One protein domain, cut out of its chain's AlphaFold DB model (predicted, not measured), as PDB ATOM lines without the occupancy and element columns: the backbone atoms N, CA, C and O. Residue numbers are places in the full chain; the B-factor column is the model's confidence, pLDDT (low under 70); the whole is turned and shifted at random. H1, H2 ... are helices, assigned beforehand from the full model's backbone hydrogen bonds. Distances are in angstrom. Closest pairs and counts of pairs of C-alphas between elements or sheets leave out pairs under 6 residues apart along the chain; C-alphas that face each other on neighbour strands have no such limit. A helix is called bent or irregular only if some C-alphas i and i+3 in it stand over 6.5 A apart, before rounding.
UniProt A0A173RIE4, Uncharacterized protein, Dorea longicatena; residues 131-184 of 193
ATOM      1  N   SER A 131      25.884   1.656 -37.365       88.56
ATOM      2  CA  SER A 131      24.543   2.216 -37.547       88.56
ATOM      3  C   SER A 131      23.493   1.101 -37.532       88.56
ATOM      4  O   SER A 131      23.735   0.011 -38.039       88.56
ATOM      5  N   ASN A 132      22.321   1.381 -36.968       86.69
ATOM      6  CA  ASN A 132      21.124   0.542 -37.013       86.69
ATOM      7  C   ASN A 132      19.861   1.429 -37.018       86.69
ATOM      8  O   ASN A 132      19.960   2.655 -37.049       86.69
ATOM      9  N   ASP A 133      18.676   0.823 -36.919       86.12
ATOM     10  CA  ASP A 133      17.382   1.530 -36.934       86.12
ATOM     11  C   ASP A 133      17.237   2.639 -35.872       86.12
ATOM     12  O   ASP A 133      16.434   3.559 -36.021       86.12
ATOM     13  N   SER A 134      17.991   2.548 -34.776       86.88
ATOM     14  CA  SER A 134      17.898   3.432 -33.607       86.88
ATOM     15  C   SER A 134      19.150   4.272 -33.341       86.88
ATOM     16  O   SER A 134      19.089   5.249 -32.593       86.88
ATOM     17  N   VAL A 135      20.286   3.908 -33.937       86.81
ATOM     18  CA  VAL A 135      21.595   4.520 -33.700       86.81
ATOM     19  C   VAL A 135      22.239   4.815 -35.042       86.81
ATOM     20  O   VAL A 135      22.392   3.929 -35.868       86.81
ATOM     21  N   THR A 136      22.662   6.055 -35.258       91.19
ATOM     22  CA  THR A 136      23.479   6.417 -36.421       91.19
ATOM     23  C   THR A 136      24.910   6.656 -35.971       91.19
ATOM     24  O   THR A 136      25.134   7.412 -35.016       91.19
ATOM     25  N   SER A 137      25.860   6.049 -36.682       94.56
ATOM     26  CA  SER A 137      27.289   6.161 -36.401       94.56
ATOM     27  C   SER A 137      27.761   7.616 -36.412       94.56
ATOM     28  O   SER A 137      27.187   8.484 -37.088       94.56
ATOM     29  N   MET A 138      28.821   7.917 -35.653       95.38
ATOM     30  CA  MET A 138      29.382   9.269 -35.641       95.38
ATOM     31  C   MET A 138      29.895   9.678 -37.026       95.38
ATOM     32  O   MET A 138      29.724  10.834 -37.412       95.38
ATOM     33  N   ASN A 139      30.452   8.736 -37.793       95.38
ATOM     34  CA  ASN A 139      30.918   8.979 -39.154       95.38
ATOM     35  C   ASN A 139      29.773   9.411 -40.077       95.38
ATOM     36  O   ASN A 139      29.837  10.484 -40.680       95.38
ATOM     37  N   ARG A 140      28.673   8.650 -40.120       93.69
ATOM     38  CA  ARG A 140      27.517   8.970 -40.970       93.69
ATOM     39  C   ARG A 140      26.844  10.278 -40.558       93.69
ATOM     40  O   ARG A 140      26.446  11.074 -41.416       93.69
ATOM     41  N   ARG A 141      26.769  10.555 -39.250       95.31
ATOM     42  CA  ARG A 141      26.296  11.848 -38.722       95.31
ATOM     43  C   ARG A 141      27.193  13.003 -39.164       95.31
ATOM     44  O   ARG A 141      26.670  14.014 -39.633       95.31
ATOM     45  N   ALA A 142      28.512  12.858 -39.041       96.38
ATOM     46  CA  ALA A 142      29.469  13.881 -39.446       96.38
ATOM     47  C   ALA A 142      29.387  14.160 -40.956       96.38
ATOM     48  O   ALA A 142      29.242  15.317 -41.350       96.38
ATOM     49  N   SER A 143      29.368  13.117 -41.792       94.75
ATOM     50  CA  SER A 143      29.184  13.235 -43.246       94.75
ATOM     51  C   SER A 143      27.889  13.960 -43.609       94.75
ATOM     52  O   SER A 143      27.901  14.883 -44.421       94.75
ATOM     53  N   SER A 144      26.776  13.605 -42.961       95.06
ATOM     54  CA  SER A 144      25.469  14.219 -43.229       95.06
ATOM     55  C   SER A 144      25.448  15.713 -42.893       95.06
ATOM     56  O   SER A 144      24.949  16.522 -43.678       95.06
ATOM     57  N   VAL A 145      26.013  16.104 -41.744       96.56
ATOM     58  CA  VAL A 145      26.116  17.520 -41.351       96.56
ATOM     59  C   VAL A 145      27.040  18.281 -42.299       96.56
ATOM     60  O   VAL A 145      26.708  19.394 -42.708       96.56
ATOM     61  N   PHE A 146      28.165  17.684 -42.690       96.81
ATOM     62  CA  PHE A 146      29.108  18.303 -43.616       96.81
ATOM     63  C   PHE A 146      28.474  18.587 -44.984       96.81
ATOM     64  O   PHE A 146      28.552  19.714 -45.477       96.81
ATOM     65  N   GLU A 147      27.788  17.606 -45.576       95.81
ATOM     66  CA  GLU A 147      27.115  17.788 -46.867       95.81
ATOM     67  C   GLU A 147      25.963  18.800 -46.772       95.81
ATOM     68  O   GLU A 147      25.794  19.634 -47.665       95.81
ATOM     69  N   TYR A 148      25.221  18.827 -45.659       96.50
ATOM     70  CA  TYR A 148      24.237  19.885 -45.409       96.50
ATOM     71  C   TYR A 148      24.887  21.278 -45.404       96.50
ATOM     72  O   TYR A 148      24.406  22.183 -46.087       96.50
ATOM     73  N   LEU A 149      25.989  21.460 -44.668       96.69
ATOM     74  CA  LEU A 149      26.696  22.741 -44.588       96.69
ATOM     75  C   LEU A 149      27.248  23.177 -45.946       96.69
ATOM     76  O   LEU A 149      27.140  24.353 -46.293       96.69
ATOM     77  N   LYS A 150      27.781  22.239 -46.731       96.25
ATOM     78  CA  LYS A 150      28.259  22.483 -48.097       96.25
ATOM     79  C   LYS A 150      27.140  22.971 -49.014       96.25
ATOM     80  O   LYS A 150      27.318  23.962 -49.721       96.25
ATOM     81  N   ASN A 151      25.973  22.336 -48.948       96.44
ATOM     82  CA  ASN A 151      24.804  22.728 -49.735       96.44
ATOM     83  C   ASN A 151      24.224  24.078 -49.290       96.44
ATOM     84  O   ASN A 151      23.826  24.889 -50.125       96.44
ATOM     85  N   ALA A 152      24.191  24.337 -47.981       97.06
ATOM     86  CA  ALA A 152      23.659  25.571 -47.412       97.06
ATOM     87  C   ALA A 152      24.581  26.787 -47.613       97.06
ATOM     88  O   ALA A 152      24.104  27.920 -47.566       97.06
ATOM     89  N   ASN A 153      25.881  26.575 -47.855       96.06
ATOM     90  CA  ASN A 153      26.875  27.645 -47.961       96.06
ATOM     91  C   ASN A 153      27.736  27.542 -49.240       96.06
ATOM     92  O   ASN A 153      28.949  27.315 -49.152       96.06
ATOM     93  N   PRO A 154      27.153  27.740 -50.439       93.81
ATOM     94  CA  PRO A 154      27.909  27.682 -51.686       93.81
ATOM     95  C   PRO A 154      29.073  28.683 -51.704       93.81
ATOM     96  O   PRO A 154      28.896  29.864 -51.412       93.81
ATOM     97  N   GLY A 155      30.266  28.222 -52.090       93.50
ATOM     98  CA  GLY A 155      31.463  29.062 -52.231       93.50
ATOM     99  C   GLY A 155      32.326  29.204 -50.972       93.50
ATOM    100  O   GLY A 155      33.405  29.787 -51.057       93.50
ATOM    101  N   ILE A 156      31.904  28.652 -49.829       96.88
ATOM    102  CA  ILE A 156      32.779  28.489 -48.659       96.88
ATOM    103  C   ILE A 156      33.672  27.253 -48.864       96.88
ATOM    104  O   ILE A 156      33.221  26.239 -49.394       96.88
ATOM    105  N   SER A 157      34.946  27.336 -48.460       97.12
ATOM    106  CA  SER A 157      35.889  26.218 -48.593       97.12
ATOM    107  C   SER A 157      35.560  25.065 -47.640       97.12
ATOM    108  O   SER A 157      35.049  25.275 -46.537       97.12
ATOM    109  N   GLU A 158      35.908  23.841 -48.035       96.12
ATOM    110  CA  GLU A 158      35.669  22.642 -47.223       96.12
ATOM    111  C   GLU A 158      36.432  22.664 -45.890       96.12
ATOM    112  O   GLU A 158      35.916  22.171 -44.884       96.12
ATOM    113  N   GLU A 159      37.615  23.289 -45.832       97.31
ATOM    114  CA  GLU A 159      38.364  23.497 -44.585       97.31
ATOM    115  C   GLU A 159      37.556  24.332 -43.594       97.31
ATOM    116  O   GLU A 159      37.462  23.995 -42.414       97.31
ATOM    117  N   THR A 160      36.950  25.415 -44.083       97.44
ATOM    118  CA  THR A 160      36.165  26.332 -43.255       97.44
ATOM    119  C   THR A 160      34.877  25.658 -42.787       97.44
ATOM    120  O   THR A 160      34.527  25.757 -41.614       97.44
ATOM    121  N   LEU A 161      34.197  24.923 -43.675       97.00
ATOM    122  CA  LEU A 161      32.991  24.166 -43.330       97.00
ATOM    123  C   LEU A 161      33.276  23.065 -42.299       97.00
ATOM    124  O   LEU A 161      32.528  22.929 -41.333       97.00
ATOM    125  N   SER A 162      34.379  22.325 -42.460       96.31
ATOM    126  CA  SER A 162      34.798  21.308 -41.483       96.31
ATOM    127  C   SER A 162      35.064  21.950 -40.120       96.31
ATOM    128  O   SER A 162      34.550  21.488 -39.098       96.31
ATOM    129  N   ALA A 163      35.791  23.072 -40.100       96.69
ATOM    130  CA  ALA A 163      36.096  23.793 -38.871       96.69
ATOM    131  C   ALA A 163      34.832  24.305 -38.152       96.69
ATOM    132  O   ALA A 163      34.786  24.277 -36.924       96.69
ATOM    133  N   MET A 164      33.785  24.711 -38.884       95.25
ATOM    134  CA  MET A 164      32.510  25.160 -38.297       95.25
ATOM    135  C   MET A 164      31.800  24.074 -37.482       95.25
ATOM    136  O   MET A 164      31.176  24.388 -36.470       95.25
ATOM    137  N   MET A 165      31.894  22.808 -37.896       94.69
ATOM    138  CA  MET A 165      31.342  21.676 -37.142       94.69
ATOM    139  C   MET A 165      32.333  21.078 -36.130       94.69
ATOM    140  O   MET A 165      32.023  20.077 -35.488       94.69
ATOM    141  N   GLY A 166      33.515  21.686 -35.973       96.62
ATOM    142  CA  GLY A 166      34.547  21.254 -35.028       96.62
ATOM    143  C   GLY A 166      35.449  20.125 -35.532       96.62
ATOM    144  O   GLY A 166      36.168  19.532 -34.731       96.62
ATOM    145  N   TYR A 167      35.437  19.827 -36.835       96.81
ATOM    146  CA  TYR A 167      36.271  18.784 -37.432       96.81
ATOM    147  C   TYR A 167      37.451  19.385 -38.207       96.81
ATOM    148  O   TYR A 167      37.273  20.289 -39.024       96.81
ATOM    149  N   PRO A 168      38.674  18.861 -38.034       96.94
ATOM    150  CA  PRO A 168      39.735  19.070 -39.010       96.94
ATOM    151  C   PRO A 168      39.335  18.467 -40.365       96.94
ATOM    152  O   PRO A 168      38.763  17.377 -40.406       96.94
ATOM    153  N   LEU A 169      39.700  19.112 -41.480       95.88
ATOM    154  CA  LEU A 169      39.357  18.603 -42.819       95.88
ATOM    155  C   LEU A 169      39.880  17.176 -43.065       95.88
ATOM    156  O   LEU A 169      39.171  16.348 -43.630       95.88
ATOM    157  N   GLY A 170      41.089  16.859 -42.591       97.19
ATOM    158  CA  GLY A 170      41.660  15.516 -42.736       97.19
ATOM    159  C   GLY A 170      40.831  14.420 -42.054       97.19
ATOM    160  O   GLY A 170      40.750  13.311 -42.570       97.19
ATOM    161  N   ALA A 171      40.155  14.734 -40.941       96.56
ATOM    162  CA  ALA A 171      39.247  13.788 -40.292       96.56
ATOM    163  C   ALA A 171      37.991  13.553 -41.145       96.56
ATOM    164  O   ALA A 171      37.559  12.416 -41.297       96.56
ATOM    165  N   MET A 172      37.444  14.606 -41.767       96.19
ATOM    166  CA  MET A 172      36.312  14.468 -42.690       96.19
ATOM    167  C   MET A 172      36.660  13.636 -43.927       96.19
ATOM    168  O   MET A 172      35.829  12.860 -44.385       96.19
ATOM    169  N   GLN A 173      37.877  13.773 -44.456       95.31
ATOM    170  CA  GLN A 173      38.349  12.963 -45.581       95.31
ATOM    171  C   GLN A 173      38.436  11.482 -45.200       95.31
ATOM    172  O   GLN A 173      37.853  10.652 -45.886       95.31
ATOM    173  N   GLN A 174      39.037  11.160 -44.050       95.56
ATOM    174  CA  GLN A 174      39.089   9.781 -43.548       95.56
ATOM    175  C   GLN A 174      37.698   9.181 -43.325       95.56
ATOM    176  O   GLN A 174      37.477   8.015 -43.635       95.56
ATOM    177  N   ILE A 175      36.755   9.976 -42.810       95.62
ATOM    178  CA  ILE A 175      35.362   9.554 -42.647       95.62
ATOM    179  C   ILE A 175      34.736   9.237 -44.008       95.62
ATOM    180  O   ILE A 175      34.126   8.186 -44.157       95.62
ATOM    181  N   LYS A 176      34.901  10.113 -45.005       92.38
ATOM    182  CA  LYS A 176      34.368   9.889 -46.356       92.38
ATOM    183  C   LYS A 176      34.945   8.630 -46.997       92.38
ATOM    184  O   LYS A 176      34.179   7.851 -47.553       92.38
ATOM    185  N   ASP A 177      36.252   8.419 -46.877       93.38
ATOM    186  CA  ASP A 177      36.926   7.232 -47.410       93.38
ATOM    187  C   ASP A 177      36.435   5.951 -46.714       93.38
ATOM    188  O   ASP A 177      36.166   4.948 -47.373       93.38
ATOM    189  N   ALA A 178      36.268   5.992 -45.387       91.44
ATOM    190  CA  ALA A 178      35.763   4.865 -44.608       91.44
ATOM    191  C   ALA A 178      34.300   4.534 -44.939       91.44
ATOM    192  O   ALA A 178      33.975   3.365 -45.125       91.44
ATOM    193  N   GLU A 179      33.420   5.535 -45.036       91.00
ATOM    194  CA  GLU A 179      32.018   5.315 -45.414       91.00
ATOM    195  C   GLU A 179      31.920   4.800 -46.856       91.00
ATOM    196  O   GLU A 179      31.209   3.836 -47.102       91.00
ATOM    197  N   ALA A 180      32.692   5.357 -47.797       89.50
ATOM    198  CA  ALA A 180      32.710   4.890 -49.184       89.50
ATOM    199  C   ALA A 180      33.111   3.411 -49.308       89.50
ATOM    200  O   ALA A 180      32.498   2.691 -50.089       89.50
ATOM    201  N   ALA A 181      34.075   2.943 -48.508       88.25
ATOM    202  CA  ALA A 181      34.495   1.540 -48.493       88.25
ATOM    203  C   ALA A 181      33.439   0.568 -47.925       88.25
ATOM    204  O   ALA A 181      33.573  -0.633 -48.123       88.25
ATOM    205  N   ASN A 182      32.422   1.067 -47.211       81.69
ATOM    206  CA  ASN A 182      31.321   0.257 -46.674       81.69
ATOM    207  C   ASN A 182      30.018   0.408 -47.485       81.69
ATOM    208  O   ASN A 182      29.080  -0.348 -47.268       81.69
ATOM    209  N   SER A 183      29.949   1.362 -48.420       69.44
ATOM    210  CA  SER A 183      28.771   1.593 -49.270       69.44
ATOM    211  C   SER A 183      28.616   0.579 -50.413       69.44
ATOM    212  O   SER A 183      27.619   0.636 -51.122       69.44
ATOM    213  N   GLU A 184      29.585  -0.321 -50.628       54.84
ATOM    214  CA  GLU A 184      29.558  -1.315 -51.717       54.84
ATOM    215  C   GLU A 184      28.728  -2.580 -51.392       54.84
ATOM    216  O   GLU A 184      28.601  -3.441 -52.256       54.84
TER     217      GLU A 184
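Overview. This is residues 131 to 184 of the 193 residues of an uncharacterized protein of Dorea longicatena (UniProt A0A173RIE4). Two long helices, H3 and H1, cross steeply, the first part of H1 passing the middle of H3, and a short third helix, H2, packs on both of them at the end where H1 finishes and H3 starts. Residues 132 to 137, before H1, stick out as a free arm at the other end. The printed part has 54 residues with three named helices, in the order H1, H2, H3, and no named strand; its class is all helix. The whole is only just compact, close to loose, with a radius of gyration of the C-alphas of 11.6 A, and the C-alphas span 33 by 20 by 19 A, an elongated outline.

Along the chain. The longest helix is H3, residues 169 to 184, which runs 23.9 A from C-alpha 169 at (39.357, 18.603, -42.819) to C-alpha 184 at (29.558, -1.315, -51.717). It is only just irregular: C-alphas 181 and 184 are 6.6 A apart. H1, residues 138 to 152, is 20.9 A from first to last C-alpha and begins with C-alpha 138 at (29.382, 9.269, -35.641). H2, residues 158 to 164, lies between them along the chain.

Arrangement. H3 touches H1 with residues 172 to 179 alone, and H1 takes part in this with residues 139 to 143 alone. Their closest C-alphas are those of Asn 139 and Ile 175, 5.7 A apart. The two run opposite ways at a steep tilt of 69.7 degrees, only just short of about perpendicular. H3 touches H2 with residues 169 to 172 alone; the closest C-alphas are those of Glu 159 and Leu 169, 5.3 A apart. These two are about perpendicular, at 73 degrees. H1 touches H2 with residues 146 to 150 alone, the closest C-alphas being those of Leu 149 and Leu 161, 6.6 A apart. Their lines are only just about perpendicular, at 72 degrees. In H1 and H2 every backbone O i to N i+4 pair is within hydrogen-bond range; in H3 this holds for 11 of 12 pairs.

Size, cuts and confidence. The two C-alphas farthest apart are those of Asp 133 and Gly 155, at 34.5 A. The first and last printed C-alphas, those of Ser 131 and Glu 184, are 15.4 A apart. Residues 132 to 137 stand free. The printed part has no cut. The link from H1 to H2, 5 residues, is tight, and so is the link from H2 to H3, 4 residues. The mean pLDDT of the printed part is 93.0, and residues 183 to 184, which belong to H3, are under 70.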